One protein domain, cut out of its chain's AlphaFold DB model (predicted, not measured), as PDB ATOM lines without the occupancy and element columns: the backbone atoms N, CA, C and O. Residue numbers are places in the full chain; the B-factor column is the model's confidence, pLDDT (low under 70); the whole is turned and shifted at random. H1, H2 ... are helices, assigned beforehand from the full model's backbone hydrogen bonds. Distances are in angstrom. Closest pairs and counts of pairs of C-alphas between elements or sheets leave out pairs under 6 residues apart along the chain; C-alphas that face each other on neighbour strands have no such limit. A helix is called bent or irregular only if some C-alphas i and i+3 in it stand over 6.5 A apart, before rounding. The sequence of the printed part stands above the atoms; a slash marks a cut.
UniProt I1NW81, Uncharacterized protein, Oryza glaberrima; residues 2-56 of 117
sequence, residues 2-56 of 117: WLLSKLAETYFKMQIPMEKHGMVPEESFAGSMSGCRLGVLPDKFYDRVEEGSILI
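Overview. This is residues 2 to 56 of the 117 residues of an uncharacterized protein of Oryza glaberrima (UniProt I1NW81). A chain that folds back on itself twice, with one longer helix, H1, on which the short helix H2 packs crosswise near Glu 9, and a second short helix, H3, set apart towards the other end of the long axis from Trp 2. Residues 16 to 28 fold back from the end of H1 to H2, and residues 35 to 44 then run away again to H3, after which residues 51 to 56 make a short tail. The printed part has 55 residues, with three named helices in the order H1, H2, H3 along the chain and no named strand; its class is all helix, though under half of the residues, 26 of the 55, are in named elements. The whole is only just loose, close to compact, with a radius of gyration of the C-alphas of 12.4 A, and its elongated outline spans 37 by 20 by 19 A.

Arrangement. The longest helix is H1, residues 2 to 15. It touches H2, residues 29 to 34, with 6 pairs of C-alphas within 8 A. The closest C-alphas of the two helices are those of Glu 9 and Phe 29, 5.7 A apart. Their centres are 11.3 A apart. Their lines stand at a steep tilt of 63 degrees, and the two helices run opposite ways. H3, residues 45 to 50, touches no helix. It is apart from H1, with no C-alpha of the one within 8 A of the other. H3 is also apart from H2, with no C-alpha of the one within 8 A of the other, although it follows H2 along the chain. In the backbones of H1, H2 and H3, every pair of O of residue i and N of residue i+4 inside the helix is within hydrogen-bond range. No two of these helices form a hairpin.

Along the chain. H1 has 14 residues, Trp 2 to Gln 15, and measures 20.1 A from first to last C-alpha. It begins with C-alpha 2 at (242.480, 187.138, 135.276) and ends with C-alpha 15 at (227.664, 186.986, 121.747). H2 has six residues, Phe 29 to Ser 34, and measures 8.5 A from first to last C-alpha. C-alpha 29, where H2 begins, is at (234.794, 193.122, 132.386). H3 has six residues, Phe 45 to Glu 50, and measures 9.0 A from first to last C-alpha. It begins with C-alpha 45 at (217.019, 195.000, 122.745) and ends with C-alpha 50 at (218.316, 197.254, 114.146). None of the three helices is bent or irregular.

Size, cuts and confidence. The two C-alphas farthest apart in the domain are those of Trp 2 and Ser 53, 37.6 A apart. The C-alphas of the first and last printed residues, Trp 2 and Ile 56, are 30.9 A apart. The link from H1 to H2 is long, with 13 residues between the helices. These residues, 16 to 28, are a long stretch with no named element, and their C-alphas lie 5 to 11 A from the mean of all C-alphas. The link from H2 to H3 is short but not tight, with 10 residues between the helices. The printed part is one domain of a full chain of 117 residues, and it runs from residue 2 to residue 56 without a cut. The mean pLDDT of the printed part is 86.3, and no printed residue is under 70. By helix, the mean pLDDT is 85 for H1, 82 for H2 and 93 for H3.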
ATOM      1  N   TRP A   2     242.406 186.248 136.453       83.25
ATOM      2  CA  TRP A   2     242.480 187.138 135.276       83.25
ATOM      3  C   TRP A   2     242.144 186.447 133.939       83.25
ATOM      4  O   TRP A   2     241.284 186.925 133.210       83.25
ATOM      5  N   LEU A   3     242.742 185.277 133.666       84.94
ATOM      6  CA  LEU A   3     242.529 184.547 132.406       84.94
ATOM      7  C   LEU A   3     241.055 184.169 132.175       84.94
ATOM      8  O   LEU A   3     240.525 184.397 131.096       84.94
ATOM      9  N   LEU A   4     240.375 183.658 133.208       85.19
ATOM     10  CA  LEU A   4     238.947 183.324 133.138       85.19
ATOM     11  C   LEU A   4     238.088 184.561 132.859       85.19
ATOM     12  O   LEU A   4     237.172 184.498 132.047       85.19
ATOM     13  N   SER A   5     238.412 185.695 133.487       80.94
ATOM     14  CA  SER A   5     237.704 186.950 133.230       80.94
ATOM     15  C   SER A   5     237.896 187.443 131.799       80.94
ATOM     16  O   SER A   5     236.955 187.986 131.234       80.94
ATOM     17  N   LYS A   6     239.088 187.277 131.215       85.94
ATOM     18  CA  LYS A   6     239.340 187.669 129.825       85.94
ATOM     19  C   LYS A   6     238.633 186.754 128.833       85.94
ATOM     20  O   LYS A   6     238.073 187.251 127.867       85.94
ATOM     21  N   LEU A   7     238.581 185.451 129.107       88.62
ATOM     22  CA  LEU A   7     237.794 184.513 128.303       88.62
ATOM     23  C   LEU A   7     236.296 184.844 128.345       88.62
ATOM     24  O   LEU A   7     235.658 184.873 127.298       88.62
ATOM     25  N   ALA A   8     235.751 185.150 129.528       86.50
ATOM     26  CA  ALA A   8     234.363 185.588 129.669       86.50
ATOM     27  C   ALA A   8     234.102 186.911 128.929       86.50
ATOM     28  O   ALA A   8     233.121 187.023 128.203       86.50
ATOM     29  N   GLU A   9     235.003 187.890 129.058       85.50
ATOM     30  CA  GLU A   9     234.919 189.166 128.338       85.50
ATOM     31  C   GLU A   9     234.877 188.959 126.818       85.50
ATOM     32  O   GLU A   9     234.006 189.514 126.150       85.50
ATOM     33  N   THR A  10     235.774 188.131 126.272       86.19
ATOM     34  CA  THR A  10     235.783 187.790 124.843       86.19
ATOM     35  C   THR A  10     234.491 187.091 124.431       86.19
ATOM     36  O   THR A  10     233.900 187.457 123.421       86.19
ATOM     37  N   TYR A  11     234.010 186.129 125.224       87.25
ATOM     38  CA  TYR A  11     232.755 185.429 124.949       87.25
ATOM     39  C   TYR A  11     231.564 186.395 124.866       87.25
ATOM     40  O   TYR A  11     230.811 186.353 123.895       87.25
ATOM     41  N   PHE A  12     231.421 187.314 125.825       84.31
ATOM     42  CA  PHE A  12     230.335 188.298 125.804       84.31
ATOM     43  C   PHE A  12     230.457 189.297 124.653       84.31
ATOM     44  O   PHE A  12     229.445 189.618 124.040       84.31
ATOM     45  N   LYS A  13     231.672 189.742 124.314       83.06
ATOM     46  CA  LYS A  13     231.909 190.589 123.131       83.06
ATOM     47  C   LYS A  13     231.532 189.890 121.823       83.06
ATOM     48  O   LYS A  13     231.093 190.555 120.895       83.06
ATOM     49  N   MET A  14     231.673 188.565 121.751       83.38
ATOM     50  CA  MET A  14     231.255 187.780 120.585       83.38
ATOM     51  C   MET A  14     229.742 187.531 120.534       83.38
ATOM     52  O   MET A  14     229.172 187.503 119.451       83.38
ATOM     53  N   GLN A  15     229.097 187.301 121.681       85.81
ATOM     54  CA  GLN A  15     227.664 186.986 121.747       85.81
ATOM     55  C   GLN A  15     226.773 188.225 121.638       85.81
ATOM     56  O   GLN A  15     225.682 188.160 121.082       85.81
ATOM     57  N   ILE A  16     227.223 189.349 122.195       86.31
ATOM     58  CA  ILE A  16     226.451 190.585 122.265       86.31
ATOM     59  C   ILE A  16     227.049 191.564 121.249       86.31
ATOM     60  O   ILE A  16     228.222 191.914 121.395       86.31
ATOM     61  N   PRO A  17     226.280 192.065 120.265       86.00
ATOM     62  CA  PRO A  17     226.792 192.920 119.191       86.00
ATOM     63  C   PRO A  17     227.085 194.364 119.653       86.00
ATOM     64  O   PRO A  17     226.799 195.326 118.948       86.00
ATOM     65  N   MET A  18     227.685 194.544 120.835       87.38
ATOM     66  CA  MET A  18     228.014 195.851 121.415       87.38
ATOM     67  C   MET A  18     228.899 196.682 120.483       87.38
ATOM     68  O   MET A  18     228.684 197.882 120.346       87.38
ATOM     69  N   GLU A  19     229.873 196.052 119.822       86.25
ATOM     70  CA  GLU A  19     230.819 196.726 118.924       86.25
ATOM     71  C   GLU A  19     230.133 197.311 117.690       86.25
ATOM     72  O   GLU A  19     230.355 198.476 117.366       86.25
ATOM     73  N   LYS A  20     229.212 196.554 117.078       87.25
ATOM     74  CA  LYS A  20     228.402 197.010 115.936       87.25
ATOM     75  C   LYS A  20     227.639 198.302 116.247       87.25
ATOM     76  O   LYS A  20     227.416 199.109 115.353       87.25
ATOM     77  N   HIS A  21     227.248 198.490 117.506       86.69
ATOM     78  CA  HIS A  21     226.436 199.618 117.955       86.69
ATOM     79  C   HIS A  21     227.214 200.631 118.811       86.69
ATOM     80  O   HIS A  21     226.598 201.463 119.472       86.69
ATOM     81  N   GLY A  22     228.553 200.568 118.834       86.00
ATOM     82  CA  GLY A  22     229.387 201.529 119.568       86.00
ATOM     83  C   GLY A  22     229.208 201.506 121.093       86.00
ATOM     84  O   GLY A  22     229.502 202.492 121.762       86.00
ATOM     85  N   MET A  23     228.729 200.393 121.654       88.38
ATOM     86  CA  MET A  23     228.405 200.230 123.079       88.38
ATOM     87  C   MET A  23     229.442 199.417 123.862       88.38
ATOM     88  O   MET A  23     229.150 198.919 124.947       88.38
ATOM     89  N   VAL A  24     230.647 199.227 123.324       86.50
ATOM     90  CA  VAL A  24     231.706 198.523 124.059       86.50
ATOM     91  C   VAL A  24     232.154 199.399 125.235       86.50
ATOM     92  O   VAL A  24     232.616 200.517 124.996       86.50
ATOM     93  N   PRO A  25     232.045 198.926 126.492       83.56
ATOM     94  CA  PRO A  25     232.501 199.695 127.644       83.56
ATOM     95  C   PRO A  25     234.013 199.929 127.599       83.56
ATOM     96  O   PRO A  25     234.773 199.048 127.193       83.56
ATOM     97  N   GLU A  26     234.454 201.096 128.070       83.62
ATOM     98  CA  GLU A  26     235.883 201.418 128.194       83.62
ATOM     99  C   GLU A  26     236.559 200.599 129.304       83.62
ATOM    100  O   GLU A  26     237.728 200.223 129.201       83.62
ATOM    101  N   GLU A  27     235.817 200.287 130.368       81.94
ATOM    102  CA  GLU A  27     236.314 199.462 131.463       81.94
ATOM    103  C   GLU A  27     236.353 197.972 131.107       81.94
ATOM    104  O   GLU A  27     235.509 197.435 130.392       81.94
ATOM    105  N   SER A  28     237.330 197.263 131.679       84.31
ATOM    106  CA  SER A  28     237.410 195.806 131.549       84.31
ATOM    107  C   SER A  28     236.256 195.102 132.268       84.31
ATOM    108  O   SER A  28     235.834 195.539 133.340       84.31
ATOM    109  N   PHE A  29     235.851 193.931 131.767       83.81
ATOM    110  CA  PHE A  29     234.794 193.122 132.386       83.81
ATOM    111  C   PHE A  29     235.067 192.806 133.863       83.81
ATOM    112  O   PHE A  29     234.156 192.864 134.682       83.81
ATOM    113  N   ALA A  30     236.323 192.518 134.226       83.56
ATOM    114  CA  ALA A  30     236.714 192.288 135.619       83.56
ATOM    115  C   ALA A  30     236.432 193.511 136.503       83.56
ATOM    116  O   ALA A  30     235.901 193.368 137.604       83.56
ATOM    117  N   GLY A  31     236.784 194.701 136.007       81.81
ATOM    118  CA  GLY A  31     236.540 195.974 136.679       81.81
ATOM    119  C   GLY A  31     235.047 196.216 136.851       81.81
ATOM    120  O   GLY A  31     234.584 196.380 137.980       81.81
ATOM    121  N   SER A  32     234.282 196.100 135.764       83.62
ATOM    122  CA  SER A  32     232.828 196.258 135.791       83.62
ATOM    123  C   SER A  32     232.155 195.249 136.723       83.62
ATOM    124  O   SER A  32     231.278 195.624 137.493       83.62
ATOM    125  N   MET A  33     232.593 193.989 136.732       82.31
ATOM    126  CA  MET A  33     232.070 192.966 137.640       82.31
ATOM    127  C   MET A  33     232.393 193.286 139.103       82.31
ATOM    128  O   MET A  33     231.512 193.198 139.953       82.31
ATOM    129  N   SER A  34     233.631 193.694 139.402       77.50
ATOM    130  CA  SER A  34     234.041 194.062 140.764       77.50
ATOM    131  C   SER A  34     233.330 195.311 141.289       77.50
ATOM    132  O   SER A  34     233.046 195.397 142.480       77.50
ATOM    133  N   GLY A  35     233.005 196.249 140.397       72.69
ATOM    134  CA  GLY A  35     232.251 197.460 140.707       72.69
ATOM    135  C   GLY A  35     230.733 197.289 140.628       72.69
ATOM    136  O   GLY A  35     230.027 198.287 140.742       72.69
ATOM    137  N   CYS A  36     230.227 196.071 140.392       74.25
ATOM    138  CA  CYS A  36     228.801 195.787 140.183       74.25
ATOM    139  C   CYS A  36     228.150 196.641 139.072       74.25
ATOM    140  O   CYS A  36     226.987 197.019 139.168       74.25
ATOM    141  N   ARG A  37     228.899 196.937 138.003       75.38
ATOM    142  CA  ARG A  37     228.496 197.760 136.845       75.38
ATOM    143  C   ARG A  37     227.969 196.935 135.666       75.38
ATOM    144  O   ARG A  37     227.989 197.392 134.528       75.38
ATOM    145  N   LEU A  38     227.551 195.697 135.915       80.25
ATOM    146  CA  LEU A  38     226.972 194.831 134.889       80.25
ATOM    147  C   LEU A  38     225.457 195.045 134.834       80.25
ATOM    148  O   LEU A  38     224.779 194.952 135.855       80.25
ATOM    149  N   GLY A  39     224.941 195.322 133.639       79.88
ATOM    150  CA  GLY A  39     223.510 195.440 133.370       79.88
ATOM    151  C   GLY A  39     222.953 194.193 132.685       79.88
ATOM    152  O   GLY A  39     223.676 193.477 131.992       79.88
ATOM    153  N   VAL A  40     221.652 193.959 132.858       83.62
ATOM    154  CA  VAL A  40     220.894 192.984 132.064       83.62
ATOM    155  C   VAL A  40     220.168 193.746 130.965       83.62
ATOM    156  O   VAL A  40     219.480 194.728 131.243       83.62
ATOM    157  N   LEU A  41     220.332 193.303 129.721       87.19
ATOM    158  CA  LEU A  41     219.599 193.863 128.594       87.19
ATOM    159  C   LEU A  41     218.219 193.200 128.497       87.19
ATOM    160  O   LEU A  41     218.136 191.981 128.653       87.19
ATOM    161  N   PRO A  42     217.148 193.967 128.233       89.44
ATOM    162  CA  PRO A  42     215.845 193.395 127.925       89.44
ATOM    163  C   PRO A  42     215.897 192.489 126.690       89.44
ATOM    164  O   PRO A  42     216.711 192.696 125.782       89.44
ATOM    165  N   ASP A  43     214.980 191.527 126.623       89.75
ATOM    166  CA  ASP A  43     214.827 190.676 125.444       89.75
ATOM    167  C   ASP A  43     214.622 191.523 124.181       89.75
ATOM    168  O   ASP A  43     213.886 192.515 124.191       89.75
ATOM    169  N   LYS A  44     215.261 191.108 123.080       91.69
ATOM    170  CA  LYS A  44     215.182 191.763 121.760       91.69
ATOM    171  C   LYS A  44     215.687 193.209 121.723       91.69
ATOM    172  O   LYS A  44     215.379 193.936 120.783       91.69
ATOM    173  N   PHE A  45     216.469 193.642 122.716       92.69
ATOM    174  CA  PHE A  45     217.019 195.000 122.745       92.69
ATOM    175  C   PHE A  45     217.732 195.367 121.434       92.69
ATOM    176  O   PHE A  45     217.458 196.419 120.867       92.69
ATOM    177  N   TYR A  46     218.599 194.492 120.917       91.56
ATOM    178  CA  TYR A  46     219.318 194.767 119.669       91.56
ATOM    179  C   TYR A  46     218.439 194.664 118.426       91.56
ATOM    180  O   TYR A  46     218.623 195.474 117.526       91.56
ATOM    181  N   ASP A  47     217.438 193.780 118.399       94.00
ATOM    182  CA  ASP A  47     216.449 193.745 117.314       94.00
ATOM    183  C   ASP A  47     215.771 195.120 117.183       94.00
ATOM    184  O   ASP A  47     215.648 195.663 116.091       94.00
ATOM    185  N   ARG A  48     215.425 195.752 118.313       94.69
ATOM    186  CA  ARG A  48     214.845 197.105 118.351       94.69
ATOM    187  C   ARG A  48     215.802 198.198 117.883       94.69
ATOM    188  O   ARG A  48     215.340 199.187 117.306       94.69
ATOM    189  N   VAL A  49     217.100 198.033 118.134       94.31
ATOM    190  CA  VAL A  49     218.143 198.928 117.613       94.31
ATOM    191  C   VAL A  49     218.260 198.773 116.095       94.31
ATOM    192  O   VAL A  49     218.310 199.769 115.382       94.31
ATOM    193  N   GLU A  50     218.251 197.541 115.584       93.25
ATOM    194  CA  GLU A  50     218.316 197.254 114.146       93.25
ATOM    195  C   GLU A  50     217.060 197.708 113.392       93.25
ATOM    196  O   GLU A  50     217.165 198.239 112.289       93.25
ATOM    197  N   GLU A  51     215.882 197.573 114.005       96.19
ATOM    198  CA  GLU A  51     214.605 198.095 113.499       96.19
ATOM    199  C   GLU A  51     214.546 199.637 113.493       96.19
ATOM    200  O   GLU A  51     213.630 200.214 112.908       96.19
ATOM    201  N   GLY A  52     215.487 200.319 114.157       94.19
ATOM    202  CA  GLY A  52     215.527 201.782 114.270       94.19
ATOM    203  C   GLY A  52     214.579 202.367 115.322       94.19
ATOM    204  O   GLY A  52     214.474 203.584 115.448       94.19
ATOM    205  N   SER A  53     213.909 201.520 116.108       95.94
ATOM    206  CA  SER A  53     213.043 201.957 117.214       95.94
ATOM    207  C   SER A  53     213.825 202.430 118.448       95.94
ATOM    208  O   SER A  53     213.290 203.174 119.268       95.94
ATOM    209  N   ILE A  54     215.092 202.021 118.574       94.50
ATOM    210  CA  ILE A  54     216.043 202.525 119.568       94.50
ATOM    211  C   ILE A  54     217.251 203.090 118.825       94.50
ATOM    212  O   ILE A  54     217.971 202.359 118.150       94.50
ATOM    213  N   LEU A  55     217.503 204.386 118.992       92.69
ATOM    214  CA  LEU A  55     218.700 205.044 118.479       92.69
ATOM    215  C   LEU A  55     219.680 205.263 119.629       92.69
ATOM    216  O   LEU A  55     219.380 205.967 120.591       92.69
ATOM    217  N   ILE A  56     220.858 204.651 119.525       91.69
ATOM    218  CA  ILE A  56     221.933 204.816 120.503       91.69
ATOM    219  C   ILE A  56     222.811 205.977 120.053       91.69
ATOM    220  O   ILE A  56     223.343 205.965 118.944       91.69
TER     221      ILE A  56